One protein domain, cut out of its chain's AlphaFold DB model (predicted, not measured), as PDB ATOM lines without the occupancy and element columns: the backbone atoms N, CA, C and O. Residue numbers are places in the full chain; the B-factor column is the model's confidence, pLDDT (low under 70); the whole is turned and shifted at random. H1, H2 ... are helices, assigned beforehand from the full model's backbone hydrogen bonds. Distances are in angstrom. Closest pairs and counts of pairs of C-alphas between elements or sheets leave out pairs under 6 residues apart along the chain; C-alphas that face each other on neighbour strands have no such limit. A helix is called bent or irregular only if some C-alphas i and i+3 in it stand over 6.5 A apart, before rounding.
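This is residues 2 to 68, 103 to 153, 167 to 207, 229 to 251 and 260 to 275 of the 902 residues of the protein "Putative c6 transcription factor" of Diplodia seriata (UniProt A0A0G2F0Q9). An elongated, all-helix body is built round a small up-and-down bundle of H1, H2 and H5, each running against the one before it in the chain; the long helix H7 packs on H2 along one side, and H8 and H9 pack on H1 on the other. H6 packs on the first part of H7 at one end of the long axis, while H3 and H4 form a small pair at the other end. The printed part has 198 residues with nine named helices, H1 to H9 in order, and no named strand. It is only just loose, close to compact, with a radius of gyration of the C-alphas of 19.8 A and spans of 68 by 43 by 31 A.

H1, residues 2 to 23, begins at C-alpha 2 (-14.912, 49.310, -12.258) and is 31.5 A long. H2 is residues 34 to 50, 24.8 A; H3 residues 56 to 68; H4 residues 103 to 112; H5 residues 116 to 129; H6 residues 132 to 143. H7, residues 168 to 205, starts at C-alpha 168 (1.927, 4.834, -19.961) and is 55.7 A long. H8 is residues 229 to 248, 29.6 A. H9, residues 260 to 275, is 23.3 A long, has a kink of 27 degrees near residue 267 and ends at C-alpha 275 (-16.654, 38.279, -10.107). H3, H8 and H9 are only just irregular: C-alphas 58 and 61 are 6.7 A apart, 234 and 237 6.8 A, 266 and 269 7.0 A.

H1 is the hub. It touches H5 at a shallow tilt of 32 degrees, the same way, the closest C-alphas being those of Ser 9 and Gly 124, 4.2 A. With H2 it forms a helical hairpin at a steep tilt of 44 degrees, closest at Arg 16 and Ala 37, C-alphas 5.4 A apart. H1 also touches H8, closest C-alphas Phe 7 and Ala 236, 4.8 A, and H9, Val 6 and Pro 269, 4.8 A. H2 touches residues 182 to 198 of H7 at 33 degrees, only just shallow; C-alphas 47 and 193 are closest, 4.2 A. H6 touches H7, closest C-alphas Leu 143 and Ser 171, 4.9 A. H3 touches H4, closest C-alphas Leu 59 and Ile 111, 7.2 A. H1 and H7 are apart. Every O i to N i+4 pair is within hydrogen-bond range in H1, H2, H4, H6 and H7; H3 has 7 of 9, H5 8 of 10, H8 14 of 16 and H9 8 of 12.

The farthest C-alphas, Lys 68 and Asn 167, are 68.0 A apart. Four cuts, after residues 68, 153, 207 and 251, leave C-alpha gaps of 16.0, 18.3, 27.2 and 11.3 A. Of the links printed whole, none is long. Mean pLDDT of the printed part is 81.9; 30 residues are under 70, among them 56 to 68.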
ATOM      1  N   HIS A   2     -14.726  49.991 -10.962       84.69
ATOM      2  CA  HIS A   2     -14.912  49.310 -12.258       84.69
ATOM      3  C   HIS A   2     -13.848  49.672 -13.314       84.69
ATOM      4  O   HIS A   2     -13.274  48.775 -13.915       84.69
ATOM      5  N   SER A   3     -13.478  50.953 -13.459       86.94
ATOM      6  CA  SER A   3     -12.406  51.361 -14.386       86.94
ATOM      7  C   SER A   3     -11.039  50.744 -14.052       86.94
ATOM      8  O   SER A   3     -10.277  50.413 -14.950       86.94
ATOM      9  N   TYR A   4     -10.747  50.526 -12.764       86.19
ATOM     10  CA  TYR A   4      -9.526  49.852 -12.316       86.19
ATOM     11  C   TYR A   4      -9.524  48.367 -12.697       86.19
ATOM     12  O   TYR A   4      -8.506  47.861 -13.154       86.19
ATOM     13  N   LEU A   5     -10.664  47.683 -12.566       89.19
ATOM     14  CA  LEU A   5     -10.816  46.286 -12.984       89.19
ATOM     15  C   LEU A   5     -10.684  46.118 -14.500       89.19
ATOM     16  O   LEU A   5      -9.957  45.239 -14.953       89.19
ATOM     17  N   VAL A   6     -11.342  46.978 -15.282       89.12
ATOM     18  CA  VAL A   6     -11.263  46.962 -16.752       89.12
ATOM     19  C   VAL A   6      -9.818  47.180 -17.208       89.12
ATOM     20  O   VAL A   6      -9.285  46.386 -17.974       89.12
ATOM     21  N   PHE A   7      -9.146  48.201 -16.678       92.00
ATOM     22  CA  PHE A   7      -7.772  48.518 -17.062       92.00
ATOM     23  C   PHE A   7      -6.778  47.406 -16.697       92.00
ATOM     24  O   PHE A   7      -6.000  46.954 -17.538       92.00
ATOM     25  N   PHE A   8      -6.815  46.925 -15.451       91.88
ATOM     26  CA  PHE A   8      -5.858  45.927 -14.981       91.88
ATOM     27  C   PHE A   8      -6.127  44.516 -15.520       91.88
ATOM     28  O   PHE A   8      -5.171  43.769 -15.702       91.88
ATOM     29  N   SER A   9      -7.373  44.160 -15.853       92.94
ATOM     30  CA  SER A   9      -7.676  42.885 -16.532       92.94
ATOM     31  C   SER A   9      -7.128  42.828 -17.957       92.94
ATOM     32  O   SER A   9      -6.553  41.812 -18.358       92.94
ATOM     33  N   MET A  10      -7.206  43.937 -18.700       91.25
ATOM     34  CA  MET A  10      -6.567  44.051 -20.013       91.25
ATOM     35  C   MET A  10      -5.041  43.945 -19.904       91.25
ATOM     36  O   MET A  10      -4.430  43.187 -20.653       91.25
ATOM     37  N   LEU A  11      -4.426  44.639 -18.938       91.81
ATOM     38  CA  LEU A  11      -2.982  44.542 -18.698       91.81
ATOM     39  C   LEU A  11      -2.542  43.135 -18.278       91.81
ATOM     40  O   LEU A  11      -1.526  42.660 -18.775       91.81
ATOM     41  N   GLY A  12      -3.297  42.456 -17.410       92.12
ATOM     42  CA  GLY A  12      -2.999  41.082 -16.995       92.12
ATOM     43  C   GLY A  12      -3.067  40.103 -18.167       92.12
ATOM     44  O   GLY A  12      -2.180  39.270 -18.333       92.12
ATOM     45  N   THR A  13      -4.058  40.270 -19.044       91.06
ATOM     46  CA  THR A  13      -4.215  39.447 -20.254       91.06
ATOM     47  C   THR A  13      -3.085  39.683 -21.257       91.06
ATOM     48  O   THR A  13      -2.523  38.726 -21.785       91.06
ATOM     49  N   LEU A  14      -2.698  40.944 -21.492       90.88
ATOM     50  CA  LEU A  14      -1.542  41.273 -22.337       90.88
ATOM     51  C   LEU A  14      -0.239  40.731 -21.757       90.88
ATOM     52  O   LEU A  14       0.574  40.189 -22.501       90.88
ATOM     53  N   ALA A  15      -0.047  40.867 -20.445       91.88
ATOM     54  CA  ALA A  15       1.124  40.344 -19.760       91.88
ATOM     55  C   ALA A  15       1.201  38.820 -19.902       91.88
ATOM     56  O   ALA A  15       2.263  38.315 -20.242       91.88
ATOM     57  N   ARG A  16       0.082  38.100 -19.751       90.44
ATOM     58  CA  ARG A  16       0.023  36.648 -19.961       90.44
ATOM     59  C   ARG A  16       0.397  36.254 -21.388       90.44
ATOM     60  O   ARG A  16       1.290  35.434 -21.569       90.44
ATOM     61  N   LEU A  17      -0.241  36.863 -22.391       87.50
ATOM     62  CA  LEU A  17       0.046  36.581 -23.803       87.50
ATOM     63  C   LEU A  17       1.501  36.908 -24.166       87.50
ATOM     64  O   LEU A  17       2.146  36.151 -24.885       87.50
ATOM     65  N   GLY A  18       2.034  38.016 -23.644       87.12
ATOM     66  CA  GLY A  18       3.432  38.393 -23.830       87.12
ATOM     67  C   GLY A  18       4.389  37.393 -23.187       87.12
ATOM     68  O   GLY A  18       5.369  36.998 -23.811       87.12
ATOM     69  N   LEU A  19       4.086  36.938 -21.970       88.00
ATOM     70  CA  LEU A  19       4.933  35.995 -21.248       88.00
ATOM     71  C   LEU A  19       4.926  34.602 -21.890       88.00
ATOM     72  O   LEU A  19       5.977  33.980 -22.006       88.00
ATOM     73  N   GLN A  20       3.777  34.150 -22.393       84.31
ATOM     74  CA  GLN A  20       3.691  32.941 -23.215       84.31
ATOM     75  C   GLN A  20       4.522  33.080 -24.496       84.31
ATOM     76  O   GLN A  20       5.291  32.188 -24.833       84.31
ATOM     77  N   ALA A  21       4.422  34.217 -25.189       82.94
ATOM     78  CA  ALA A  21       5.138  34.429 -26.443       82.94
ATOM     79  C   ALA A  21       6.668  34.418 -26.275       82.94
ATOM     80  O   ALA A  21       7.362  33.896 -27.141       82.94
ATOM     81  N   ILE A  22       7.203  34.962 -25.174       85.62
ATOM     82  CA  ILE A  22       8.660  34.996 -24.938       85.62
ATOM     83  C   ILE A  22       9.218  33.700 -24.336       85.62
ATOM     84  O   ILE A  22      10.428  33.497 -24.350       85.62
ATOM     85  N   THR A  23       8.363  32.842 -23.774       82.12
ATOM     86  CA  THR A  23       8.773  31.575 -23.137       82.12
ATOM     87  C   THR A  23       8.665  30.379 -24.077       82.12
ATOM     88  O   THR A  23       9.193  29.312 -23.773       82.12
ATOM     89  N   ILE A  24       8.049  30.563 -25.247       75.69
ATOM     90  CA  ILE A  24       8.025  29.582 -26.328       75.69
ATOM     91  C   ILE A  24       9.219  29.854 -27.249       75.69
ATOM     92  O   ILE A  24       9.155  30.678 -28.158       75.69
ATOM     93  N   TYR A  25      10.324  29.152 -27.009       77.94
ATOM     94  CA  TYR A  25      11.498  29.141 -27.884       77.94
ATOM     95  C   TYR A  25      12.089  27.723 -27.964       77.94
ATOM     96  O   TYR A  25      11.850  26.926 -27.056       77.94
ATOM     97  N   PRO A  26      12.838  27.380 -29.029       74.12
ATOM     98  CA  PRO A  26      13.456  26.062 -29.164       74.12
ATOM     99  C   PRO A  26      14.492  25.812 -28.065       74.12
ATOM    100  O   PRO A  26      15.384  26.634 -27.852       74.12
ATOM    101  N   GLY A  27      14.395  24.672 -27.384       71.56
ATOM    102  CA  GLY A  27      15.242  24.350 -26.235       71.56
ATOM    103  C   GLY A  27      14.812  25.032 -24.932       71.56
ATOM    104  O   GLY A  27      15.632  25.176 -24.027       71.56
ATOM    105  N   ALA A  28      13.547  25.455 -24.820       78.69
ATOM    106  CA  ALA A  28      13.004  25.935 -23.556       78.69
ATOM    107  C   ALA A  28      13.137  24.851 -22.465       78.69
ATOM    108  O   ALA A  28      12.913  23.673 -22.747       78.69
ATOM    109  N   PRO A  29      13.467  25.218 -21.210       76.25
ATOM    110  CA  PRO A  29      13.670  24.252 -20.128       76.25
ATOM    111  C   PRO A  29      12.378  23.530 -19.720       76.25
ATOM    112  O   PRO A  29      12.428  22.446 -19.148       76.25
ATOM    113  N   VAL A  30      11.219  24.129 -20.004       79.12
ATOM    114  CA  VAL A  30       9.896  23.593 -19.674       79.12
ATOM    115  C   VAL A  30       8.978  23.830 -20.872       79.12
ATOM    116  O   VAL A  30       8.990  24.912 -21.454       79.12
ATOM    117  N   ALA A  31       8.164  22.836 -21.234       73.56
ATOM    118  CA  ALA A  31       7.216  22.939 -22.353       73.56
ATOM    119  C   ALA A  31       6.003  23.846 -22.051       73.56
ATOM    120  O   ALA A  31       5.277  24.252 -22.956       73.56
ATOM    121  N   LEU A  32       5.780  24.156 -20.774       79.88
ATOM    122  CA  LEU A  32       4.639  24.904 -20.261       79.88
ATOM    123  C   LEU A  32       4.936  26.409 -20.312       79.88
ATOM    124  O   LEU A  32       5.596  26.941 -19.427       79.88
ATOM    125  N   GLY A  33       4.425  27.127 -21.314       76.56
ATOM    126  CA  GLY A  33       4.539  28.597 -21.356       76.56
ATOM    127  C   GLY A  33       3.707  29.310 -20.274       76.56
ATOM    128  O   GLY A  33       3.978  30.458 -19.924       76.56
ATOM    129  N   GLU A  34       2.702  28.628 -19.715       84.50
ATOM    130  CA  GLU A  34       1.789  29.170 -18.698       84.50
ATOM    131  C   GLU A  34       2.431  29.301 -17.311       84.50
ATOM    132  O   GLU A  34       2.024  30.173 -16.539       84.50
ATOM    133  N   ILE A  35       3.466  28.500 -17.016       89.50
ATOM    134  CA  ILE A  35       4.094  28.456 -15.688       89.50
ATOM    135  C   ILE A  35       4.615  29.822 -15.262       89.50
ATOM    136  O   ILE A  35       4.413  30.270 -14.137       89.50
ATOM    137  N   TRP A  36       5.231  30.542 -16.195       90.00
ATOM    138  CA  TRP A  36       5.799  31.850 -15.920       90.00
ATOM    139  C   TRP A  36       4.714  32.890 -15.657       90.00
ATOM    140  O   TRP A  36       4.924  33.801 -14.858       90.00
ATOM    141  N   ALA A  37       3.543  32.756 -16.292       91.12
ATOM    142  CA  ALA A  37       2.433  33.685 -16.092       91.12
ATOM    143  C   ALA A  37       1.813  33.475 -14.709       91.12
ATOM    144  O   ALA A  37       1.561  34.441 -13.984       91.12
ATOM    145  N   ASN A  38       1.673  32.213 -14.307       91.75
ATOM    146  CA  ASN A  38       1.243  31.842 -12.969       91.75
ATOM    147  C   ASN A  38       2.253  32.286 -11.902       91.75
ATOM    148  O   ASN A  38       1.846  32.955 -10.956       91.75
ATOM    149  N   VAL A  39       3.554  32.054 -12.102       93.19
ATOM    150  CA  VAL A  39       4.645  32.541 -11.233       93.19
ATOM    151  C   VAL A  39       4.631  34.063 -11.090       93.19
ATOM    152  O   VAL A  39       4.711  34.586  -9.981       93.19
ATOM    153  N   ALA A  40       4.504  34.807 -12.191       93.19
ATOM    154  CA  ALA A  40       4.467  36.267 -12.147       93.19
ATOM    155  C   ALA A  40       3.236  36.781 -11.383       93.19
ATOM    156  O   ALA A  40       3.340  37.709 -10.578       93.19
ATOM    157  N   GLY A  41       2.071  36.166 -11.599       92.06
ATOM    158  CA  GLY A  41       0.844  36.530 -10.900       92.06
ATOM    159  C   GLY A  41       0.857  36.173  -9.413       92.06
ATOM    160  O   GLY A  41       0.442  36.996  -8.597       92.06
ATOM    161  N   THR A  42       1.373  34.999  -9.032       93.31
ATOM    162  CA  THR A  42       1.498  34.605  -7.619       93.31
ATOM    163  C   THR A  42       2.557  35.425  -6.889       93.31
ATOM    164  O   THR A  42       2.331  35.791  -5.739       93.31
ATOM    165  N   LEU A  43       3.651  35.815  -7.554       94.56
ATOM    166  CA  LEU A  43       4.652  36.737  -7.005       94.56
ATOM    167  C   LEU A  43       4.044  38.100  -6.678       94.56
ATOM    168  O   LEU A  43       4.210  38.607  -5.567       94.56
ATOM    169  N   VAL A  44       3.310  38.695  -7.625       92.50
ATOM    170  CA  VAL A  44       2.638  39.985  -7.402       92.50
ATOM    171  C   VAL A  44       1.579  39.855  -6.307       92.50
ATOM    172  O   VAL A  44       1.476  40.735  -5.454       92.50
ATOM    173  N   MET A  45       0.835  38.747  -6.272       89.81
ATOM    174  CA  MET A  45      -0.148  38.481  -5.221       89.81
ATOM    175  C   MET A  45       0.506  38.352  -3.835       89.81
ATOM    176  O   MET A  45       0.008  38.942  -2.878       89.81
ATOM    177  N   GLY A  46       1.636  37.648  -3.729       89.81
ATOM    178  CA  GLY A  46       2.406  37.504  -2.489       89.81
ATOM    179  C   GLY A  46       2.969  38.834  -2.000       89.81
ATOM    180  O   GLY A  46       2.828  39.176  -0.826       89.81
ATOM    181  N   TYR A  47       3.502  39.646  -2.918       91.44
ATOM    182  CA  TYR A  47       3.952  41.004  -2.608       91.44
ATOM    183  C   TYR A  47       2.801  41.874  -2.091       91.44
ATOM    184  O   TYR A  47       2.916  42.545  -1.068       91.44
ATOM    185  N   LEU A  48       1.653  41.845  -2.773       88.00
ATOM    186  CA  LEU A  48       0.483  42.620  -2.374       88.00
ATOM    187  C   LEU A  48      -0.145  42.123  -1.074       88.00
ATOM    188  O   LEU A  48      -0.775  42.935  -0.404       88.00
ATOM    189  N   ALA A  49       0.011  40.852  -0.696       84.12
ATOM    190  CA  ALA A  49      -0.490  40.333   0.573       84.12
ATOM    191  C   ALA A  49       0.238  40.981   1.763       84.12
ATOM    192  O   ALA A  49      -0.419  41.580   2.619       84.12
ATOM    193  N   GLU A  50       1.575  40.968   1.750       83.44
ATOM    194  CA  GLU A  50       2.412  41.468   2.854       83.44
ATOM    195  C   GLU A  50       2.797  42.955   2.749       83.44
ATOM    196  O   GLU A  50       3.294  43.521   3.719       83.44
ATOM    197  N   ASP A  51       2.531  43.640   1.628       81.81
ATOM    198  CA  ASP A  51       2.844  45.073   1.496       81.81
ATOM    199  C   ASP A  51       2.149  45.947   2.563       81.81
ATOM    200  O   ASP A  51       0.931  45.883   2.766       81.81
ATOM    201  N   ARG A  52       2.925  46.828   3.200       68.75
ATOM    202  CA  ARG A  52       2.438  47.807   4.190       68.75
ATOM    203  C   ARG A  52       2.652  49.256   3.765       68.75
ATOM    204  O   ARG A  52       2.125  50.162   4.406       68.75
ATOM    205  N   VAL A  53       3.388  49.488   2.678       70.88
ATOM    206  CA  VAL A  53       3.872  50.817   2.285       70.88
ATOM    207  C   VAL A  53       3.071  51.387   1.115       70.88
ATOM    208  O   VAL A  53       2.719  52.569   1.131       70.88
ATOM    209  N   LEU A  54       2.712  50.570   0.116       71.69
ATOM    210  CA  LEU A  54       2.050  51.031  -1.113       71.69
ATOM    211  C   LEU A  54       0.654  51.631  -0.854       71.69
ATOM    212  O   LEU A  54       0.214  52.533  -1.572       71.69
ATOM    213  N   PHE A  55      -0.039  51.154   0.184       73.94
ATOM    214  CA  PHE A  55      -1.390  51.597   0.567       73.94
ATOM    215  C   PHE A  55      -1.457  52.336   1.913       73.94
ATOM    216  O   PHE A  55      -2.540  52.744   2.333       73.94
ATOM    217  N   GLN A  56      -0.314  52.590   2.557       67.50
ATOM    218  CA  GLN A  56      -0.231  53.157   3.910       67.50
ATOM    219  C   GLN A  56      -1.009  54.473   4.079       67.50
ATOM    220  O   GLN A  56      -1.594  54.732   5.128       67.50
ATOM    221  N   ARG A  57      -1.044  55.318   3.039       64.25
ATOM    222  CA  ARG A  57      -1.703  56.637   3.079       64.25
ATOM    223  C   ARG A  57      -3.230  56.569   3.097       64.25
ATOM    224  O   ARG A  57      -3.839  57.453   3.692       64.25
ATOM    225  N   ASP A  58      -3.827  55.555   2.475       62.94
ATOM    226  CA  ASP A  58      -5.286  55.351   2.500       62.94
ATOM    227  C   ASP A  58      -5.724  54.702   3.815       62.94
ATOM    228  O   ASP A  58      -6.853  54.871   4.266       62.94
ATOM    229  N   LEU A  59      -4.798  53.970   4.432       62.72
ATOM    230  CA  LEU A  59      -5.021  53.180   5.630       62.72
ATOM    231  C   LEU A  59      -4.839  54.017   6.902       62.72
ATOM    232  O   LEU A  59      -5.632  53.899   7.828       62.72
ATOM    233  N   ALA A  60      -3.887  54.959   6.902       63.03
ATOM    234  CA  ALA A  60      -3.595  55.870   8.010       63.03
ATOM    235  C   ALA A  60      -4.817  56.601   8.622       63.03
ATOM    236  O   ALA A  60      -4.927  56.607   9.849       63.03
ATOM    237  N   PRO A  61      -5.751  57.208   7.854       62.69
ATOM    238  CA  PRO A  61      -6.933  57.849   8.441       62.69
ATOM    239  C   PRO A  61      -7.917  56.846   9.065       62.69
ATOM    240  O   PRO A  61      -8.543  57.168  10.075       62.69
ATOM    241  N   ALA A  62      -8.026  55.633   8.512       58.09
ATOM    242  CA  ALA A  62      -8.856  54.567   9.071       58.09
ATOM    243  C   ALA A  62      -8.247  54.016  10.372       58.09
ATOM    244  O   ALA A  62      -8.942  53.924  11.380       58.09
ATOM    245  N   THR A  63      -6.931  53.782  10.397       58.16
ATOM    246  CA  THR A  63      -6.188  53.368  11.598       58.16
ATOM    247  C   THR A  63      -6.258  54.427  12.709       58.16
ATOM    248  O   THR A  63      -6.442  54.089  13.873       58.16
ATOM    249  N   GLN A  64      -6.211  55.725  12.374       62.69
ATOM    250  CA  GLN A  64      -6.376  56.816  13.352       62.69
ATOM    251  C   GLN A  64      -7.799  56.918  13.929       62.69
ATOM    252  O   GLN A  64      -7.962  57.266  15.100       62.69
ATOM    253  N   GLN A  65      -8.838  56.636  13.135       60.09
ATOM    254  CA  GLN A  65     -10.213  56.542  13.642       60.09
ATOM    255  C   GLN A  65     -10.416  55.309  14.531       60.09
ATOM    256  O   GLN A  65     -11.164  55.390  15.504       60.09
ATOM    257  N   MET A  66      -9.741  54.199  14.227       57.78
ATOM    258  CA  MET A  66      -9.769  52.969  15.025       57.78
ATOM    259  C   MET A  66      -9.111  53.159  16.390       57.78
ATOM    260  O   MET A  66      -9.736  52.839  17.397       57.78
ATOM    261  N   GLN A  67      -7.928  53.785  16.439       59.84
ATOM    262  CA  GLN A  67      -7.246  54.109  17.698       59.84
ATOM    263  C   GLN A  67      -8.156  54.932  18.627       59.84
ATOM    264  O   GLN A  67      -8.361  54.578  19.780       59.84
ATOM    265  N   LYS A  68      -8.833  55.956  18.080       58.34
ATOM    266  CA  LYS A  68      -9.794  56.784  18.831       58.34
ATOM    267  C   LYS A  68     -11.039  56.031  19.315       58.34
ATOM    268  O   LYS A  68     -11.579  56.388  20.357       58.34
ATOM    269  N   GLN A 103      -5.808  40.751  15.736       67.56
ATOM    270  CA  GLN A 103      -7.072  41.410  15.409       67.56
ATOM    271  C   GLN A 103      -6.856  42.684  14.578       67.56
ATOM    272  O   GLN A 103      -7.480  42.850  13.526       67.56
ATOM    273  N   LEU A 104      -5.887  43.525  14.959       64.19
ATOM    274  CA  LEU A 104      -5.495  44.702  14.180       64.19
ATOM    275  C   LEU A 104      -4.993  44.329  12.775       64.19
ATOM    276  O   LEU A 104      -5.342  44.999  11.801       64.19
ATOM    277  N   LYS A 105      -4.227  43.236  12.629       70.94
ATOM    278  CA  LYS A 105      -3.778  42.731  11.316       70.94
ATOM    279  C   LYS A 105      -4.966  42.295  10.448       70.94
ATOM    280  O   LYS A 105      -4.995  42.602   9.252       70.94
ATOM    281  N   LYS A 106      -5.966  41.627  11.037       71.94
ATOM    282  CA  LYS A 106      -7.189  41.179  10.349       71.94
ATOM    283  C   LYS A 106      -8.013  42.365   9.843       71.94
ATOM    284  O   LYS A 106      -8.392  42.382   8.672       71.94
ATOM    285  N   GLU A 107      -8.230  43.377  10.676       66.56
ATOM    286  CA  GLU A 107      -8.986  44.588  10.322       66.56
ATOM    287  C   GLU A 107      -8.237  45.493   9.326       66.56
ATOM    288  O   GLU A 107      -8.817  46.052   8.395       66.56
ATOM    289  N   HIS A 108      -6.913  45.575   9.434       69.19
ATOM    290  CA  HIS A 108      -6.076  46.248   8.441       69.19
ATOM    291  C   HIS A 108      -6.200  45.587   7.056       69.19
ATOM    292  O   HIS A 108      -6.294  46.264   6.026       69.19
ATOM    293  N   MET A 109      -6.266  44.253   7.021       70.06
ATOM    294  CA  MET A 109      -6.440  43.478   5.794       70.06
ATOM    295  C   MET A 109      -7.847  43.630   5.190       70.06
ATOM    296  O   MET A 109      -7.980  43.633   3.964       70.06
ATOM    297  N   THR A 110      -8.903  43.800   5.998       73.94
ATOM    298  CA  THR A 110     -10.266  44.045   5.480       73.94
ATOM    299  C   THR A 110     -10.380  45.410   4.805       73.94
ATOM    300  O   THR A 110     -10.936  45.498   3.708       73.94
ATOM    301  N   ILE A 111      -9.780  46.459   5.377       74.56
ATOM    302  CA  ILE A 111      -9.750  47.788   4.748       74.56
ATOM    303  C   ILE A 111      -8.914  47.759   3.469       74.56
ATOM    304  O   ILE A 111      -9.367  48.256   2.438       74.56
ATOM    305  N   LYS A 112      -7.731  47.135   3.485       78.25
ATOM    306  CA  LYS A 112      -6.870  47.018   2.297       78.25
ATOM    307  C   LYS A 112      -7.605  46.376   1.114       78.25
ATOM    308  O   LYS A 112      -7.528  46.880  -0.007       78.25
ATOM    309  N   LYS A 113      -8.406  45.338   1.378       80.38
ATOM    310  CA  LYS A 113      -9.251  44.651   0.384       80.38
ATOM    311  C   LYS A 113     -10.353  45.528  -0.226       80.38
ATOM    312  O   LYS A 113     -10.859  45.179  -1.286       80.38
ATOM    313  N   SER A 114     -10.706  46.657   0.391       76.44
ATOM    314  CA  SER A 114     -11.700  47.612  -0.130       76.44
ATOM    315  C   SER A 114     -11.119  48.690  -1.057       76.44
ATOM    316  O   SER A 114     -11.869  49.421  -1.705       76.44
ATOM    317  N   ILE A 115      -9.788  48.795  -1.161       81.44
ATOM    318  CA  ILE A 115      -9.134  49.844  -1.952       81.44
ATOM    319  C   ILE A 115      -9.270  49.519  -3.454       81.44
ATOM    320  O   ILE A 115      -8.784  48.478  -3.899       81.44
ATOM    321  N   PRO A 116      -9.846  50.409  -4.293       81.31
ATOM    322  CA  PRO A 116     -10.073  50.134  -5.716       81.31
ATOM    323  C   PRO A 116      -8.826  49.737  -6.514       81.31
ATOM    324  O   PRO A 116      -8.914  48.892  -7.403       81.31
ATOM    325  N   ALA A 117      -7.671  50.327  -6.199       82.31
ATOM    326  CA  ALA A 117      -6.399  49.985  -6.832       82.31
ATOM    327  C   ALA A 117      -5.875  48.605  -6.388       82.31
ATOM    328  O   ALA A 117      -5.321  47.878  -7.208       82.31
ATOM    329  N   TYR A 118      -6.100  48.212  -5.126       85.12
ATOM    330  CA  TYR A 118      -5.774  46.872  -4.628       85.12
ATOM    331  C   TYR A 118      -6.643  45.811  -5.310       85.12
ATOM    332  O   TYR A 118      -6.129  44.808  -5.797       85.12
ATOM    333  N   ILE A 119      -7.950  46.064  -5.423       85.19
ATOM    334  CA  ILE A 119      -8.884  45.183  -6.138       85.19
ATOM    335  C   ILE A 119      -8.509  45.085  -7.624       85.19
ATOM    336  O   ILE A 119      -8.501  43.995  -8.189       85.19
ATOM    337  N   GLY A 120      -8.152  46.205  -8.260       86.25
ATOM    338  CA  GLY A 120      -7.685  46.222  -9.648       86.25
ATOM    339  C   GLY A 120      -6.441  45.356  -9.866       86.25
ATOM    340  O   GLY A 120      -6.414  44.563 -10.798       86.25
ATOM    341  N   LEU A 121      -5.438  45.450  -8.992       89.00
ATOM    342  CA  LEU A 121      -4.205  44.664  -9.104       89.00
ATOM    343  C   LEU A 121      -4.393  43.178  -8.759       89.00
ATOM    344  O   LEU A 121      -3.843  42.314  -9.434       89.00
ATOM    345  N   THR A 122      -5.175  42.862  -7.729       88.50
ATOM    346  CA  THR A 122      -5.379  41.471  -7.294       88.50
ATOM    347  C   THR A 122      -6.394  40.747  -8.179       88.50
ATOM    348  O   THR A 122      -6.066  39.755  -8.821       88.50
ATOM    349  N   VAL A 123      -7.615  41.269  -8.285       89.00
ATOM    350  CA  VAL A 123      -8.701  40.634  -9.049       89.00
ATOM    351  C   VAL A 123      -8.552  40.905 -10.546       89.00
ATOM    352  O   VAL A 123      -8.665  39.990 -11.352       89.00
ATOM    353  N   GLY A 124      -8.252  42.145 -10.937       88.50
ATOM    354  CA  GLY A 124      -8.091  42.508 -12.348       88.50
ATOM    355  C   GLY A 124      -6.815  41.925 -12.960       88.50
ATOM    356  O   GLY A 124      -6.894  41.079 -13.850       88.50
ATOM    357  N   PHE A 125      -5.645  42.367 -12.492       91.94
ATOM    358  CA  PHE A 125      -4.348  41.996 -13.070       91.94
ATOM    359  C   PHE A 125      -3.965  40.545 -12.762       91.94
ATOM    360  O   PHE A 125      -3.862  39.757 -13.699       91.94
ATOM    361  N   CYS A 126      -3.824  40.152 -11.489       91.44
ATOM    362  CA  CYS A 126      -3.414  38.779 -11.146       91.44
ATOM    363  C   CYS A 126      -4.471  37.744 -11.563       91.44
ATOM    364  O   CYS A 126      -4.124  36.686 -12.086       91.44
ATOM    365  N   GLY A 127      -5.760  38.067 -11.416       87.25
ATOM    366  CA  GLY A 127      -6.857  37.194 -11.846       87.25
ATOM    367  C   GLY A 127      -6.961  36.988 -13.362       87.25
ATOM    368  O   GLY A 127      -7.552  35.999 -13.785       87.25
ATOM    369  N   SER A 128      -6.397  37.884 -14.184       90.38
ATOM    370  CA  SER A 128      -6.352  37.725 -15.653       90.38
ATOM    371  C   SER A 128      -4.988  37.241 -16.164       90.38
ATOM    372  O   SER A 128      -4.901  36.698 -17.263       90.38
ATOM    373  N   LEU A 129      -3.930  37.431 -15.369       91.38
ATOM    374  CA  LEU A 129      -2.575  36.947 -15.638       91.38
ATOM    375  C   LEU A 129      -2.424  35.450 -15.322       91.38
ATOM    376  O   LEU A 129      -1.730  34.746 -16.048       91.38
ATOM    377  N   THR A 130      -3.088  34.966 -14.268       91.44
ATOM    378  CA  THR A 130      -3.025  33.560 -13.828       91.44
ATOM    379  C   THR A 130      -4.164  32.711 -14.400       91.44
ATOM    380  O   THR A 130      -5.231  33.216 -14.758       91.44
ATOM    381  N   THR A 131      -3.959  31.395 -14.503       88.38
ATOM    382  CA  THR A 131      -4.948  30.458 -15.051       88.38
ATOM    383  C   THR A 131      -4.872  29.073 -14.411       88.38
ATOM    384  O   THR A 131      -3.867  28.375 -14.485       88.38
ATOM    385  N   PHE A 132      -5.989  28.625 -13.834       84.25
ATOM    386  CA  PHE A 132      -6.133  27.237 -13.384       84.25
ATOM    387  C   PHE A 132      -6.586  26.309 -14.519       84.25
ATOM    388  O   PHE A 132      -6.161  25.162 -14.612       84.25
ATOM    389  N   SER A 133      -7.440  26.805 -15.417       85.12
ATOM    390  CA  SER A 133      -7.993  26.004 -16.513       85.12
ATOM    391  C   SER A 133      -6.934  25.570 -17.525       85.12
ATOM    392  O   SER A 133      -7.006  24.452 -18.024       85.12
ATOM    393  N   SER A 134      -5.945  26.422 -17.810       84.56
ATOM    394  CA  SER A 134      -4.880  26.084 -18.768       84.56
ATOM    395  C   SER A 134      -3.855  25.139 -18.137       84.56
ATOM    396  O   SER A 134      -3.467  24.172 -18.776       84.56
ATOM    397  N   PHE A 135      -3.549  25.324 -16.847       87.00
ATOM    398  CA  PHE A 135      -2.797  24.358 -16.042       87.00
ATOM    399  C   PHE A 135      -3.438  22.956 -16.059       87.00
ATOM    400  O   PHE A 135      -2.778  21.975 -16.392       87.00
ATOM    401  N   MET A 136      -4.742  22.853 -15.774       89.38
ATOM    402  CA  MET A 136      -5.441  21.559 -15.773       89.38
ATOM    403  C   MET A 136      -5.545  20.931 -17.166       89.38
ATOM    404  O   MET A 136      -5.489  19.709 -17.293       89.38
ATOM    405  N   ARG A 137      -5.678  21.749 -18.216       89.06
ATOM    406  CA  ARG A 137      -5.602  21.272 -19.601       89.06
ATOM    407  C   ARG A 137      -4.232  20.656 -19.878       89.06
ATOM    408  O   ARG A 137      -4.175  19.573 -20.446       89.06
ATOM    409  N   ASP A 138      -3.152  21.310 -19.472       87.44
ATOM    410  CA  ASP A 138      -1.796  20.823 -19.727       87.44
ATOM    411  C   ASP A 138      -1.498  19.546 -18.914       87.44
ATOM    412  O   ASP A 138      -0.867  18.628 -19.432       87.44
ATOM    413  N   ALA A 139      -2.052  19.414 -17.701       89.06
ATOM    414  CA  ALA A 139      -2.035  18.169 -16.927       89.06
ATOM    415  C   ALA A 139      -2.788  17.028 -17.644       89.06
ATOM    416  O   ALA A 139      -2.273  15.915 -17.765       89.06
ATOM    417  N   PHE A 140      -3.979  17.308 -18.183       90.81
ATOM    418  CA  PHE A 140      -4.739  16.334 -18.971       90.81
ATOM    419  C   PHE A 140      -3.992  15.915 -20.245       90.81
ATOM    420  O   PHE A 140      -3.883  14.725 -20.518       90.81
ATOM    421  N   LEU A 141      -3.420  16.869 -20.984       86.75
ATOM    422  CA  LEU A 141      -2.626  16.592 -22.186       86.75
ATOM    423  C   LEU A 141      -1.333  15.829 -21.857       86.75
ATOM    424  O   LEU A 141      -0.870  15.005 -22.646       86.75
ATOM    425  N   ALA A 142      -0.737  16.062 -20.683       86.38
ATOM    426  CA  ALA A 142       0.408  15.285 -20.218       86.38
ATOM    427  C   ALA A 142       0.031  13.810 -20.030       86.38
ATOM    428  O   ALA A 142       0.773  12.948 -20.510       86.38
ATOM    429  N   LEU A 143      -1.130  13.553 -19.414       88.25
ATOM    430  CA  LEU A 143      -1.677  12.220 -19.172       88.25
ATOM    431  C   LEU A 143      -2.146  11.523 -20.462       88.25
ATOM    432  O   LEU A 143      -1.841  10.348 -20.651       88.25
ATOM    433  N   SER A 144      -2.830  12.239 -21.365       88.94
ATOM    434  CA  SER A 144      -3.327  11.702 -22.647       88.94
ATOM    435  C   SER A 144      -2.225  11.458 -23.681       88.94
ATOM    436  O   SER A 144      -2.489  10.942 -24.759       88.94
ATOM    437  N   ASN A 145      -0.980  11.790 -23.335       84.31
ATOM    438  CA  ASN A 145       0.180  11.753 -24.212       84.31
ATOM    439  C   ASN A 145       0.177  12.796 -25.347       84.31
ATOM    440  O   ASN A 145       1.048  12.731 -26.202       84.31
ATOM    441  N   ASP A 146      -0.710  13.794 -25.317       83.00
ATOM    442  CA  ASP A 146      -0.864  14.805 -26.379       83.00
ATOM    443  C   ASP A 146      -0.218  16.165 -26.051       83.00
ATOM    444  O   ASP A 146      -0.414  17.152 -26.763       83.00
ATOM    445  N   LEU A 147       0.549  16.260 -24.959       82.00
ATOM    446  CA  LEU A 147       1.214  17.506 -24.572       82.00
ATOM    447  C   LEU A 147       2.247  17.938 -25.622       82.00
ATOM    448  O   LEU A 147       3.186  17.204 -25.945       82.00
ATOM    449  N   ASN A 148       2.112  19.175 -26.107       75.25
ATOM    450  CA  ASN A 148       3.041  19.748 -27.071       75.25
ATOM    451  C   ASN A 148       4.416  20.006 -26.429       75.25
ATOM    452  O   ASN A 148       4.601  20.963 -25.683       75.25
ATOM    453  N   THR A 149       5.393  19.166 -26.764       72.25
ATOM    454  CA  THR A 149       6.786  19.256 -26.293       72.25
ATOM    455  C   THR A 149       7.724  19.873 -27.336       72.25
ATOM    456  O   THR A 149       8.939  19.917 -27.133       72.25
ATOM    457  N   ALA A 150       7.188  20.417 -28.436       64.69
ATOM    458  CA  ALA A 150       7.985  21.083 -29.467       64.69
ATOM    459  C   ALA A 150       8.917  22.186 -28.915       64.69
ATOM    460  O   ALA A 150      10.074  22.217 -29.339       64.69
ATOM    461  N   PRO A 151       8.517  23.019 -27.926       68.94
ATOM    462  CA  PRO A 151       9.405  24.042 -27.362       68.94
ATOM    463  C   PRO A 151      10.642  23.463 -26.660       68.94
ATOM    464  O   PRO A 151      11.708  24.063 -26.685       68.94
ATOM    465  N   THR A 152      10.538  22.269 -26.075       65.06
ATOM    466  CA  THR A 152      11.662  21.601 -25.388       65.06
ATOM    467  C   THR A 152      12.609  20.866 -26.344       65.06
ATOM    468  O   THR A 152      13.686  20.435 -25.937       65.06
ATOM    469  N   SER A 153      12.235  20.703 -27.619       62.66
ATOM    470  CA  SER A 153      13.062  19.999 -28.601       62.66
ATOM    471  C   SER A 153      14.167  20.904 -29.161       62.66
ATOM    472  O   SER A 153      13.924  22.044 -29.549       62.66
ATOM    473  N   ASN A 167       5.488   5.932 -23.141       81.00
ATOM    474  CA  ASN A 167       4.818   4.785 -22.519       81.00
ATOM    475  C   ASN A 167       3.909   5.264 -21.373       81.00
ATOM    476  O   ASN A 167       4.164   6.317 -20.792       81.00
ATOM    477  N   ALA A 168       2.906   4.465 -20.993       74.88
ATOM    478  CA  ALA A 168       1.927   4.834 -19.961       74.88
ATOM    479  C   ALA A 168       2.566   5.314 -18.638       74.88
ATOM    480  O   ALA A 168       2.108   6.297 -18.063       74.88
ATOM    481  N   GLY A 169       3.673   4.695 -18.201       81.56
ATOM    482  CA  GLY A 169       4.418   5.134 -17.012       81.56
ATOM    483  C   GLY A 169       5.010   6.547 -17.136       81.56
ATOM    484  O   GLY A 169       4.884   7.351 -16.220       81.56
ATOM    485  N   TYR A 170       5.565   6.894 -18.300       81.31
ATOM    486  CA  TYR A 170       6.113   8.231 -18.565       81.31
ATOM    487  C   TYR A 170       5.022   9.301 -18.734       81.31
ATOM    488  O   TYR A 170       5.275  10.483 -18.501       81.31
ATOM    489  N   SER A 171       3.800   8.919 -19.121       84.81
ATOM    490  CA  SER A 171       2.648   9.833 -19.113       84.81
ATOM    491  C   SER A 171       2.213  10.186 -17.687       84.81
ATOM    492  O   SER A 171       1.892  11.343 -17.420       84.81
ATOM    493  N   VAL A 172       2.268   9.224 -16.754       86.25
ATOM    494  CA  VAL A 172       2.023   9.471 -15.320       86.25
ATOM    495  C   VAL A 172       3.119  10.357 -14.726       86.25
ATOM    496  O   VAL A 172       2.811  11.336 -14.053       86.25
ATOM    497  N   GLU A 173       4.387  10.073 -15.023       87.12
ATOM    498  CA  GLU A 173       5.513  10.897 -14.566       87.12
ATOM    499  C   GLU A 173       5.407  12.340 -15.076       87.12
ATOM    500  O   GLU A 173       5.608  13.290 -14.324       87.12
ATOM    501  N   ALA A 174       5.008  12.528 -16.332       84.56
ATOM    502  CA  ALA A 174       4.816  13.860 -16.883       84.56
ATOM    503  C   ALA A 174       3.603  14.596 -16.303       84.56
ATOM    504  O   ALA A 174       3.680  15.806 -16.109       84.56
ATOM    505  N   LEU A 175       2.502  13.898 -16.002       90.50
ATOM    506  CA  LEU A 175       1.388  14.480 -15.247       90.50
ATOM    507  C   LEU A 175       1.887  14.996 -13.890       90.50
ATOM    508  O   LEU A 175       1.638  16.149 -13.542       90.50
ATOM    509  N   LEU A 176       2.625  14.163 -13.150       90.62
ATOM    510  CA  LEU A 176       3.200  14.547 -11.862       90.62
ATOM    511  C   LEU A 176       4.166  15.726 -12.006       90.62
ATOM    512  O   LEU A 176       4.102  16.651 -11.203       90.62
ATOM    513  N   ALA A 177       4.994  15.753 -13.051       87.69
ATOM    514  CA  ALA A 177       5.896  16.866 -13.325       87.69
ATOM    515  C   ALA A 177       5.139  18.186 -13.549       87.69
ATOM    516  O   ALA A 177       5.528  19.199 -12.974       87.69
ATOM    517  N   VAL A 178       4.039  18.185 -14.315       88.31
ATOM    518  CA  VAL A 178       3.198  19.383 -14.513       88.31
ATOM    519  C   VAL A 178       2.585  19.843 -13.186       88.31
ATOM    520  O   VAL A 178       2.663  21.023 -12.855       88.31
ATOM    521  N   LEU A 179       2.010  18.924 -12.402       90.81
ATOM    522  CA  LEU A 179       1.369  19.259 -11.124       90.81
ATOM    523  C   LEU A 179       2.374  19.791 -10.093       90.81
ATOM    524  O   LEU A 179       2.119  20.812  -9.455       90.81
ATOM    525  N   ILE A 180       3.517  19.120  -9.941       92.38
ATOM    526  CA  ILE A 180       4.543  19.478  -8.957       92.38
ATOM    527  C   ILE A 180       5.217  20.789  -9.347       92.38
ATOM    528  O   ILE A 180       5.320  21.682  -8.510       92.38
ATOM    529  N   LEU A 181       5.661  20.931 -10.601       89.31
ATOM    530  CA  LEU A 181       6.424  22.099 -11.036       89.31
ATOM    531  C   LEU A 181       5.583  23.377 -10.964       89.31
ATOM    532  O   LEU A 181       6.069  24.393 -10.473       89.31
ATOM    533  N   GLU A 182       4.319  23.318 -11.388       89.38
ATOM    534  CA  GLU A 182       3.422  24.473 -11.369       89.38
ATOM    535  C   GLU A 182       3.103  24.925  -9.936       89.38
ATOM    536  O   GLU A 182       3.210  26.108  -9.602       89.38
ATOM    537  N   VAL A 183       2.746  23.976  -9.062       90.31
ATOM    538  CA  VAL A 183       2.400  24.276  -7.667       90.31
ATOM    539  C   VAL A 183       3.633  24.735  -6.892       90.31
ATOM    540  O   VAL A 183       3.566  25.743  -6.189       90.31
ATOM    541  N   ALA A 184       4.773  24.055  -7.045       93.19
ATOM    542  CA  ALA A 184       6.008  24.409  -6.352       93.19
ATOM    543  C   ALA A 184       6.541  25.776  -6.799       93.19
ATOM    544  O   ALA A 184       6.865  26.608  -5.950       93.19
ATOM    545  N   ALA A 185       6.579  26.052  -8.109       91.31
ATOM    546  CA  ALA A 185       6.993  27.357  -8.619       91.31
ATOM    547  C   ALA A 185       6.021  28.462  -8.177       91.31
ATOM    548  O   ALA A 185       6.456  29.541  -7.773       91.31
ATOM    549  N   GLY A 186       4.713  28.181  -8.174       92.62
ATOM    550  CA  GLY A 186       3.683  29.095  -7.684       92.62
ATOM    551  C   GLY A 186       3.841  29.447  -6.201       92.62
ATOM    552  O   GLY A 186       3.784  30.631  -5.855       92.62
ATOM    553  N   LEU A 187       4.081  28.452  -5.336       91.94
ATOM    554  CA  LEU A 187       4.315  28.635  -3.897       91.94
ATOM    555  C   LEU A 187       5.641  29.352  -3.617       91.94
ATOM    556  O   LEU A 187       5.670  30.286  -2.816       91.94
ATOM    557  N   ALA A 188       6.720  28.980  -4.311       94.38
ATOM    558  CA  ALA A 188       8.012  29.650  -4.186       94.38
ATOM    559  C   ALA A 188       7.913  31.132  -4.578       94.38
ATOM    560  O   ALA A 188       8.422  32.002  -3.872       94.38
ATOM    561  N   ALA A 189       7.199  31.433  -5.664       94.00
ATOM    562  CA  ALA A 189       6.947  32.793  -6.116       94.00
ATOM    563  C   ALA A 189       6.084  33.592  -5.127       94.00
ATOM    564  O   ALA A 189       6.389  34.756  -4.862       94.00
ATOM    565  N   LEU A 190       5.057  32.970  -4.536       92.25
ATOM    566  CA  LEU A 190       4.217  33.586  -3.504       92.25
ATOM    567  C   LEU A 190       5.045  33.975  -2.270       92.25
ATOM    568  O   LEU A 190       4.999  35.127  -1.831       92.25
ATOM    569  N   SER A 191       5.850  33.040  -1.759       90.88
ATOM    570  CA  SER A 191       6.753  33.272  -0.629       90.88
ATOM    571  C   SER A 191       7.806  34.325  -0.961       90.88
ATOM    572  O   SER A 191       8.047  35.231  -0.165       90.88
ATOM    573  N   PHE A 192       8.414  34.269  -2.147       94.75
ATOM    574  CA  PHE A 192       9.383  35.272  -2.584       94.75
ATOM    575  C   PHE A 192       8.758  36.670  -2.682       94.75
ATOM    576  O   PHE A 192       9.350  37.642  -2.216       94.75
ATOM    577  N   GLY A 193       7.540  36.780  -3.220       92.12
ATOM    578  CA  GLY A 193       6.786  38.031  -3.275       92.12
ATOM    579  C   GLY A 193       6.556  38.633  -1.888       92.12
ATOM    580  O   GLY A 193       6.813  39.821  -1.685       92.12
ATOM    581  N   ALA A 194       6.149  37.810  -0.917       89.75
ATOM    582  CA  ALA A 194       5.970  38.230   0.472       89.75
ATOM    583  C   ALA A 194       7.278  38.764   1.092       89.75
ATOM    584  O   ALA A 194       7.303  39.855   1.667       89.75
ATOM    585  N   HIS A 195       8.395  38.057   0.901       90.00
ATOM    586  CA  HIS A 195       9.709  38.510   1.371       90.00
ATOM    587  C   HIS A 195      10.169  39.799   0.677       90.00
ATOM    588  O   HIS A 195      10.724  40.690   1.325       90.00
ATOM    589  N   ALA A 196       9.904  39.938  -0.623       88.62
ATOM    590  CA  ALA A 196      10.216  41.147  -1.377       88.62
ATOM    591  C   ALA A 196       9.435  42.365  -0.853       88.62
ATOM    592  O   ALA A 196       9.995  43.462  -0.788       88.62
ATOM    593  N   ALA A 197       8.185  42.183  -0.414       86.44
ATOM    594  CA  ALA A 197       7.404  43.240   0.224       86.44
ATOM    595  C   ALA A 197       8.040  43.695   1.546       86.44
ATOM    596  O   ALA A 197       8.288  44.891   1.721       86.44
ATOM    597  N   LEU A 198       8.413  42.760   2.422       83.94
ATOM    598  CA  LEU A 198       9.091  43.067   3.689       83.94
ATOM    599  C   LEU A 198      10.454  43.749   3.471       83.94
ATOM    600  O   LEU A 198      10.824  44.684   4.184       83.94
ATOM    601  N   TYR A 199      11.208  43.313   2.460       84.38
ATOM    602  CA  TYR A 199      12.485  43.929   2.098       84.38
ATOM    603  C   TYR A 199      12.307  45.354   1.552       84.38
ATOM    604  O   TYR A 199      13.056  46.265   1.919       84.38
ATOM    605  N   SER A 200      11.281  45.578   0.725       80.81
ATOM    606  CA  SER A 200      10.947  46.906   0.200       80.81
ATOM    607  C   SER A 200      10.574  47.890   1.312       80.81
ATOM    608  O   SER A 200      10.992  49.047   1.272       80.81
ATOM    609  N   GLU A 201       9.875  47.420   2.350       75.31
ATOM    610  CA  GLU A 201       9.543  48.213   3.533       75.31
ATOM    611  C   GLU A 201      10.812  48.657   4.258       75.31
ATOM    612  O   GLU A 201      10.987  49.848   4.523       75.31
ATOM    613  N   ARG A 202      11.756  47.733   4.482       74.00
ATOM    614  CA  ARG A 202      13.048  48.059   5.098       74.00
ATOM    615  C   ARG A 202      13.816  49.106   4.296       74.00
ATOM    616  O   ARG A 202      14.353  50.028   4.895       74.00
ATOM    617  N   ILE A 203      13.830  49.026   2.964       74.19
ATOM    618  CA  ILE A 203      14.510  50.019   2.114       74.19
ATOM    619  C   ILE A 203      13.828  51.388   2.175       74.19
ATOM    620  O   ILE A 203      14.504  52.419   2.236       74.19
ATOM    621  N   VAL A 204      12.494  51.427   2.129       69.38
ATOM    622  CA  VAL A 204      11.744  52.689   2.137       69.38
ATOM    623  C   VAL A 204      11.845  53.378   3.498       69.38
ATOM    624  O   VAL A 204      12.022  54.596   3.539       69.38
ATOM    625  N   VAL A 205      11.806  52.614   4.593       63.25
ATOM    626  CA  VAL A 205      11.966  53.116   5.967       63.25
ATOM    627  C   VAL A 205      13.427  53.479   6.276       63.25
ATOM    628  O   VAL A 205      13.670  54.445   6.995       63.25
ATOM    629  N   ALA A 206      14.412  52.788   5.687       56.03
ATOM    630  CA  ALA A 206      15.839  53.079   5.863       56.03
ATOM    631  C   ALA A 206      16.342  54.321   5.101       56.03
ATOM    632  O   ALA A 206      17.494  54.715   5.286       56.03
ATOM    633  N   ARG A 207      15.522  54.978   4.265       53.00
ATOM    634  CA  ARG A 207      15.889  56.291   3.706       53.00
ATOM    635  C   ARG A 207      15.847  57.342   4.826       53.00
ATOM    636  O   ARG A 207      14.752  57.664   5.292       53.00
ATOM    637  N   ASP A 229      -5.661  57.956 -10.908       79.62
ATOM    638  CA  ASP A 229      -7.112  57.786 -10.747       79.62
ATOM    639  C   ASP A 229      -7.912  58.383 -11.921       79.62
ATOM    640  O   ASP A 229      -8.683  57.644 -12.541       79.62
ATOM    641  N   PRO A 230      -7.738  59.674 -12.289       81.50
ATOM    642  CA  PRO A 230      -8.419  60.230 -13.455       81.50
ATOM    643  C   PRO A 230      -7.918  59.610 -14.764       81.50
ATOM    644  O   PRO A 230      -8.720  59.378 -15.663       81.50
ATOM    645  N   LEU A 231      -6.629  59.276 -14.870       84.25
ATOM    646  CA  LEU A 231      -6.061  58.653 -16.068       84.25
ATOM    647  C   LEU A 231      -6.643  57.256 -16.319       84.25
ATOM    648  O   LEU A 231      -7.080  56.973 -17.427       84.25
ATOM    649  N   VAL A 232      -6.725  56.400 -15.299       85.50
ATOM    650  CA  VAL A 232      -7.329  55.061 -15.397       85.50
ATOM    651  C   VAL A 232      -8.835  55.168 -15.628       85.50
ATOM    652  O   VAL A 232      -9.383  54.416 -16.431       85.50
ATOM    653  N   ALA A 233      -9.517  56.115 -14.977       83.62
ATOM    654  CA  ALA A 233     -10.946  56.335 -15.193       83.62
ATOM    655  C   ALA A 233     -11.267  56.722 -16.645       83.62
ATOM    656  O   ALA A 233     -12.248  56.216 -17.194       83.62
ATOM    657  N   VAL A 234     -10.429  57.567 -17.254       87.94
ATOM    658  CA  VAL A 234     -10.587  58.037 -18.636       87.94
ATOM    659  C   VAL A 234     -10.106  57.005 -19.653       87.94
ATOM    660  O   VAL A 234     -10.761  56.852 -20.672       87.94
ATOM    661  N   LEU A 235      -9.008  56.282 -19.408       88.06
ATOM    662  CA  LEU A 235      -8.431  55.353 -20.389       88.06
ATOM    663  C   LEU A 235      -9.121  53.987 -20.433       88.06
ATOM    664  O   LEU A 235      -9.221  53.405 -21.509       88.06
ATOM    665  N   ALA A 236      -9.608  53.469 -19.304       89.56
ATOM    666  CA  ALA A 236     -10.074  52.083 -19.220       89.56
ATOM    667  C   ALA A 236     -11.198  51.749 -20.215       89.56
ATOM    668  O   ALA A 236     -11.123  50.754 -20.935       89.56
ATOM    669  N   TRP A 237     -12.235  52.587 -20.273       89.12
ATOM    670  CA  TRP A 237     -13.409  52.338 -21.113       89.12
ATOM    671  C   TRP A 237     -13.142  52.567 -22.607       89.12
ATOM    672  O   TRP A 237     -13.512  51.695 -23.391       89.12
ATOM    673  N   PRO A 238     -12.453  53.646 -23.033       91.00
ATOM    674  CA  PRO A 238     -12.025  53.804 -24.421       91.00
ATOM    675  C   PRO A 238     -11.049  52.726 -24.887       91.00
ATOM    676  O   PRO A 238     -11.148  52.296 -26.029       91.00
ATOM    677  N   MET A 239     -10.135  52.252 -24.030       89.25
ATOM    678  CA  MET A 239      -9.243  51.141 -24.378       89.25
ATOM    679  C   MET A 239     -10.030  49.854 -24.632       89.25
ATOM    680  O   MET A 239      -9.773  49.166 -25.619       89.25
ATOM    681  N   TRP A 240     -11.011  49.543 -23.780       90.88
ATOM    682  CA  TRP A 240     -11.856  48.365 -23.970       90.88
ATOM    683  C   TRP A 240     -12.766  48.498 -25.195       90.88
ATOM    684  O   TRP A 240     -12.819  47.587 -26.017       90.88
ATOM    685  N   LEU A 241     -13.406  49.655 -25.384       88.62
ATOM    686  CA  LEU A 241     -14.213  49.940 -26.574       88.62
ATOM    687  C   LEU A 241     -13.366  49.886 -27.853       88.62
ATOM    688  O   LEU A 241     -13.801  49.333 -28.857       88.62
ATOM    689  N   GLY A 242     -12.139  50.403 -27.808       86.69
ATOM    690  CA  GLY A 242     -11.174  50.309 -28.898       86.69
ATOM    691  C   GLY A 242     -10.821  48.860 -29.233       86.69
ATOM    692  O   GLY A 242     -10.787  48.507 -30.409       86.69
ATOM    693  N   ALA A 243     -10.636  47.998 -28.227       86.50
ATOM    694  CA  ALA A 243     -10.443  46.564 -28.441       86.50
ATOM    695  C   ALA A 243     -11.682  45.904 -29.075       86.50
ATOM    696  O   ALA A 243     -11.534  45.118 -30.006       86.50
ATOM    697  N   VAL A 244     -12.897  46.267 -28.645       86.62
ATOM    698  CA  VAL A 244     -14.154  45.783 -29.250       86.62
ATOM    699  C   VAL A 244     -14.266  46.206 -30.714       86.62
ATOM    700  O   VAL A 244     -14.552  45.374 -31.569       86.62
ATOM    701  N   LEU A 245     -13.986  47.470 -31.032       84.94
ATOM    702  CA  LEU A 245     -14.024  47.973 -32.408       84.94
ATOM    703  C   LEU A 245     -12.965  47.301 -33.296       84.94
ATOM    704  O   LEU A 245     -13.263  46.922 -34.427       84.94
ATOM    705  N   MET A 246     -11.754  47.090 -32.773       82.06
ATOM    706  CA  MET A 246     -10.688  46.357 -33.467       82.06
ATOM    707  C   MET A 246     -11.011  44.864 -33.649       82.06
ATOM    708  O   MET A 246     -10.466  44.235 -34.551       82.06
ATOM    709  N   ALA A 247     -11.890  44.286 -32.821       81.06
ATOM    710  CA  ALA A 247     -12.342  42.900 -32.959       81.06
ATOM    711  C   ALA A 247     -13.365  42.719 -34.092       81.06
ATOM    712  O   ALA A 247     -13.439  41.637 -34.670       81.06
ATOM    713  N   ILE A 248     -14.143  43.763 -34.410       80.56
ATOM    714  CA  ILE A 248     -15.165  43.739 -35.472       80.56
ATOM    715  C   ILE A 248     -14.513  43.713 -36.861       80.56
ATOM    716  O   ILE A 248     -15.002  43.024 -37.755       80.56
ATOM    717  N   TRP A 249     -13.390  44.416 -37.031       73.50
ATOM    718  CA  TRP A 249     -12.591  44.406 -38.261       73.50
ATOM    719  C   TRP A 249     -11.198  43.824 -38.004       73.50
ATOM    720  O   TRP A 249     -10.224  44.577 -37.905       73.50
ATOM    721  N   PRO A 250     -11.065  42.488 -37.895       63.56
ATOM    722  CA  PRO A 250      -9.758  41.877 -37.737       63.56
ATOM    723  C   PRO A 250      -8.886  42.195 -38.970       63.56
ATOM    724  O   PRO A 250      -9.363  42.101 -40.104       63.56
ATOM    725  N   PRO A 251      -7.612  42.592 -38.791       58.12
ATOM    726  CA  PRO A 251      -6.728  42.881 -39.915       58.12
ATOM    727  C   PRO A 251      -6.550  41.629 -40.787       58.12
ATOM    728  O   PRO A 251      -6.249  40.548 -40.282       58.12
ATOM    729  N   GLN A 260      -6.111  37.038 -32.072       75.75
ATOM    730  CA  GLN A 260      -6.193  36.301 -30.805       75.75
ATOM    731  C   GLN A 260      -6.042  37.232 -29.594       75.75
ATOM    732  O   GLN A 260      -6.810  37.133 -28.638       75.75
ATOM    733  N   ALA A 261      -5.098  38.177 -29.658       81.31
ATOM    734  CA  ALA A 261      -4.889  39.158 -28.600       81.31
ATOM    735  C   ALA A 261      -6.098  40.089 -28.436       81.31
ATOM    736  O   ALA A 261      -6.584  40.281 -27.326       81.31
ATOM    737  N   VAL A 262      -6.631  40.627 -29.537       84.44
ATOM    738  CA  VAL A 262      -7.805  41.508 -29.509       84.44
ATOM    739  C   VAL A 262      -9.046  40.757 -29.012       84.44
ATOM    740  O   VAL A 262      -9.772  41.287 -28.173       84.44
ATOM    741  N   PHE A 263      -9.245  39.501 -29.427       84.06
ATOM    742  CA  PHE A 263     -10.330  38.656 -28.922       84.06
ATOM    743  C   PHE A 263     -10.234  38.429 -27.405       84.06
ATOM    744  O   PHE A 263     -11.218  38.613 -26.690       84.06
ATOM    745  N   ALA A 264      -9.043  38.111 -26.885       85.56
ATOM    746  CA  ALA A 264      -8.830  37.948 -25.447       85.56
ATOM    747  C   ALA A 264      -9.113  39.245 -24.660       85.56
ATOM    748  O   ALA A 264      -9.712  39.204 -23.584       85.56
ATOM    749  N   LEU A 265      -8.755  40.409 -25.214       88.06
ATOM    750  CA  LEU A 265      -8.981  41.715 -24.581       88.06
ATOM    751  C   LEU A 265     -10.450  42.130 -24.502       88.06
ATOM    752  O   LEU A 265     -10.820  42.853 -23.577       88.06
ATOM    753  N   VAL A 266     -11.290  41.674 -25.433       87.94
ATOM    754  CA  VAL A 266     -12.738  41.926 -25.380       87.94
ATOM    755  C   VAL A 266     -13.365  41.234 -24.170       87.94
ATOM    756  O   VAL A 266     -14.160  41.847 -23.457       87.94
ATOM    757  N   PHE A 267     -12.977  39.986 -23.896       87.38
ATOM    758  CA  PHE A 267     -13.573  39.185 -22.822       87.38
ATOM    759  C   PHE A 267     -12.904  39.361 -21.454       87.38
ATOM    760  O   PHE A 267     -13.541  39.074 -20.438       87.38
ATOM    761  N   ALA A 268     -11.669  39.870 -21.397       85.69
ATOM    762  CA  ALA A 268     -10.934  40.036 -20.143       85.69
ATOM    763  C   ALA A 268     -11.686  40.888 -19.091       85.69
ATOM    764  O   ALA A 268     -11.872  40.407 -17.969       85.69
ATOM    765  N   PRO A 269     -12.230  42.082 -19.417       87.12
ATOM    766  CA  PRO A 269     -13.010  42.854 -18.449       87.12
ATOM    767  C   PRO A 269     -14.335  42.201 -18.057       87.12
ATOM    768  O   PRO A 269     -14.715  42.250 -16.889       87.12
ATOM    769  N   ALA A 270     -15.030  41.563 -19.005       81.38
ATOM    770  CA  ALA A 270     -16.306  40.896 -18.748       81.38
ATOM    771  C   ALA A 270     -16.156  39.737 -17.745       81.38
ATOM    772  O   ALA A 270     -16.986  39.592 -16.845       81.38
ATOM    773  N   GLY A 271     -15.066  38.966 -17.854       74.94
ATOM    774  CA  GLY A 271     -14.739  37.889 -16.918       74.94
ATOM    775  C   GLY A 271     -14.535  38.375 -15.479       74.94
ATOM    776  O   GLY A 271     -15.028  37.743 -14.549       74.94
ATOM    777  N   GLN A 272     -13.882  39.528 -15.286       79.44
ATOM    778  CA  GLN A 272     -13.596  40.064 -13.947       79.44
ATOM    779  C   GLN A 272     -14.743  40.893 -13.355       79.44
ATOM    780  O   GLN A 272     -14.965  40.880 -12.143       79.44
ATOM    781  N   LEU A 273     -15.525  41.583 -14.193       74.56
ATOM    782  CA  LEU A 273     -16.710  42.329 -13.757       74.56
ATOM    783  C   LEU A 273     -17.778  41.402 -13.157       74.56
ATOM    784  O   LEU A 273     -18.397  41.769 -12.162       74.56
ATOM    785  N   GLY A 274     -17.944  40.188 -13.700       62.31
ATOM    786  CA  GLY A 274     -18.865  39.184 -13.154       62.31
ATOM    787  C   GLY A 274     -18.468  38.632 -11.777       62.31
ATOM    788  O   GLY A 274     -19.324  38.129 -11.053       62.31
ATOM    789  N   ILE A 275     -17.190  38.743 -11.398       59.88
ATOM    790  CA  ILE A 275     -16.654  38.279 -10.107       59.88
ATOM    791  C   ILE A 275     -16.725  39.392  -9.047       59.88
ATOM    792  O   ILE A 275     -16.900  39.110  -7.863       59.88
TER     793      ILE A 275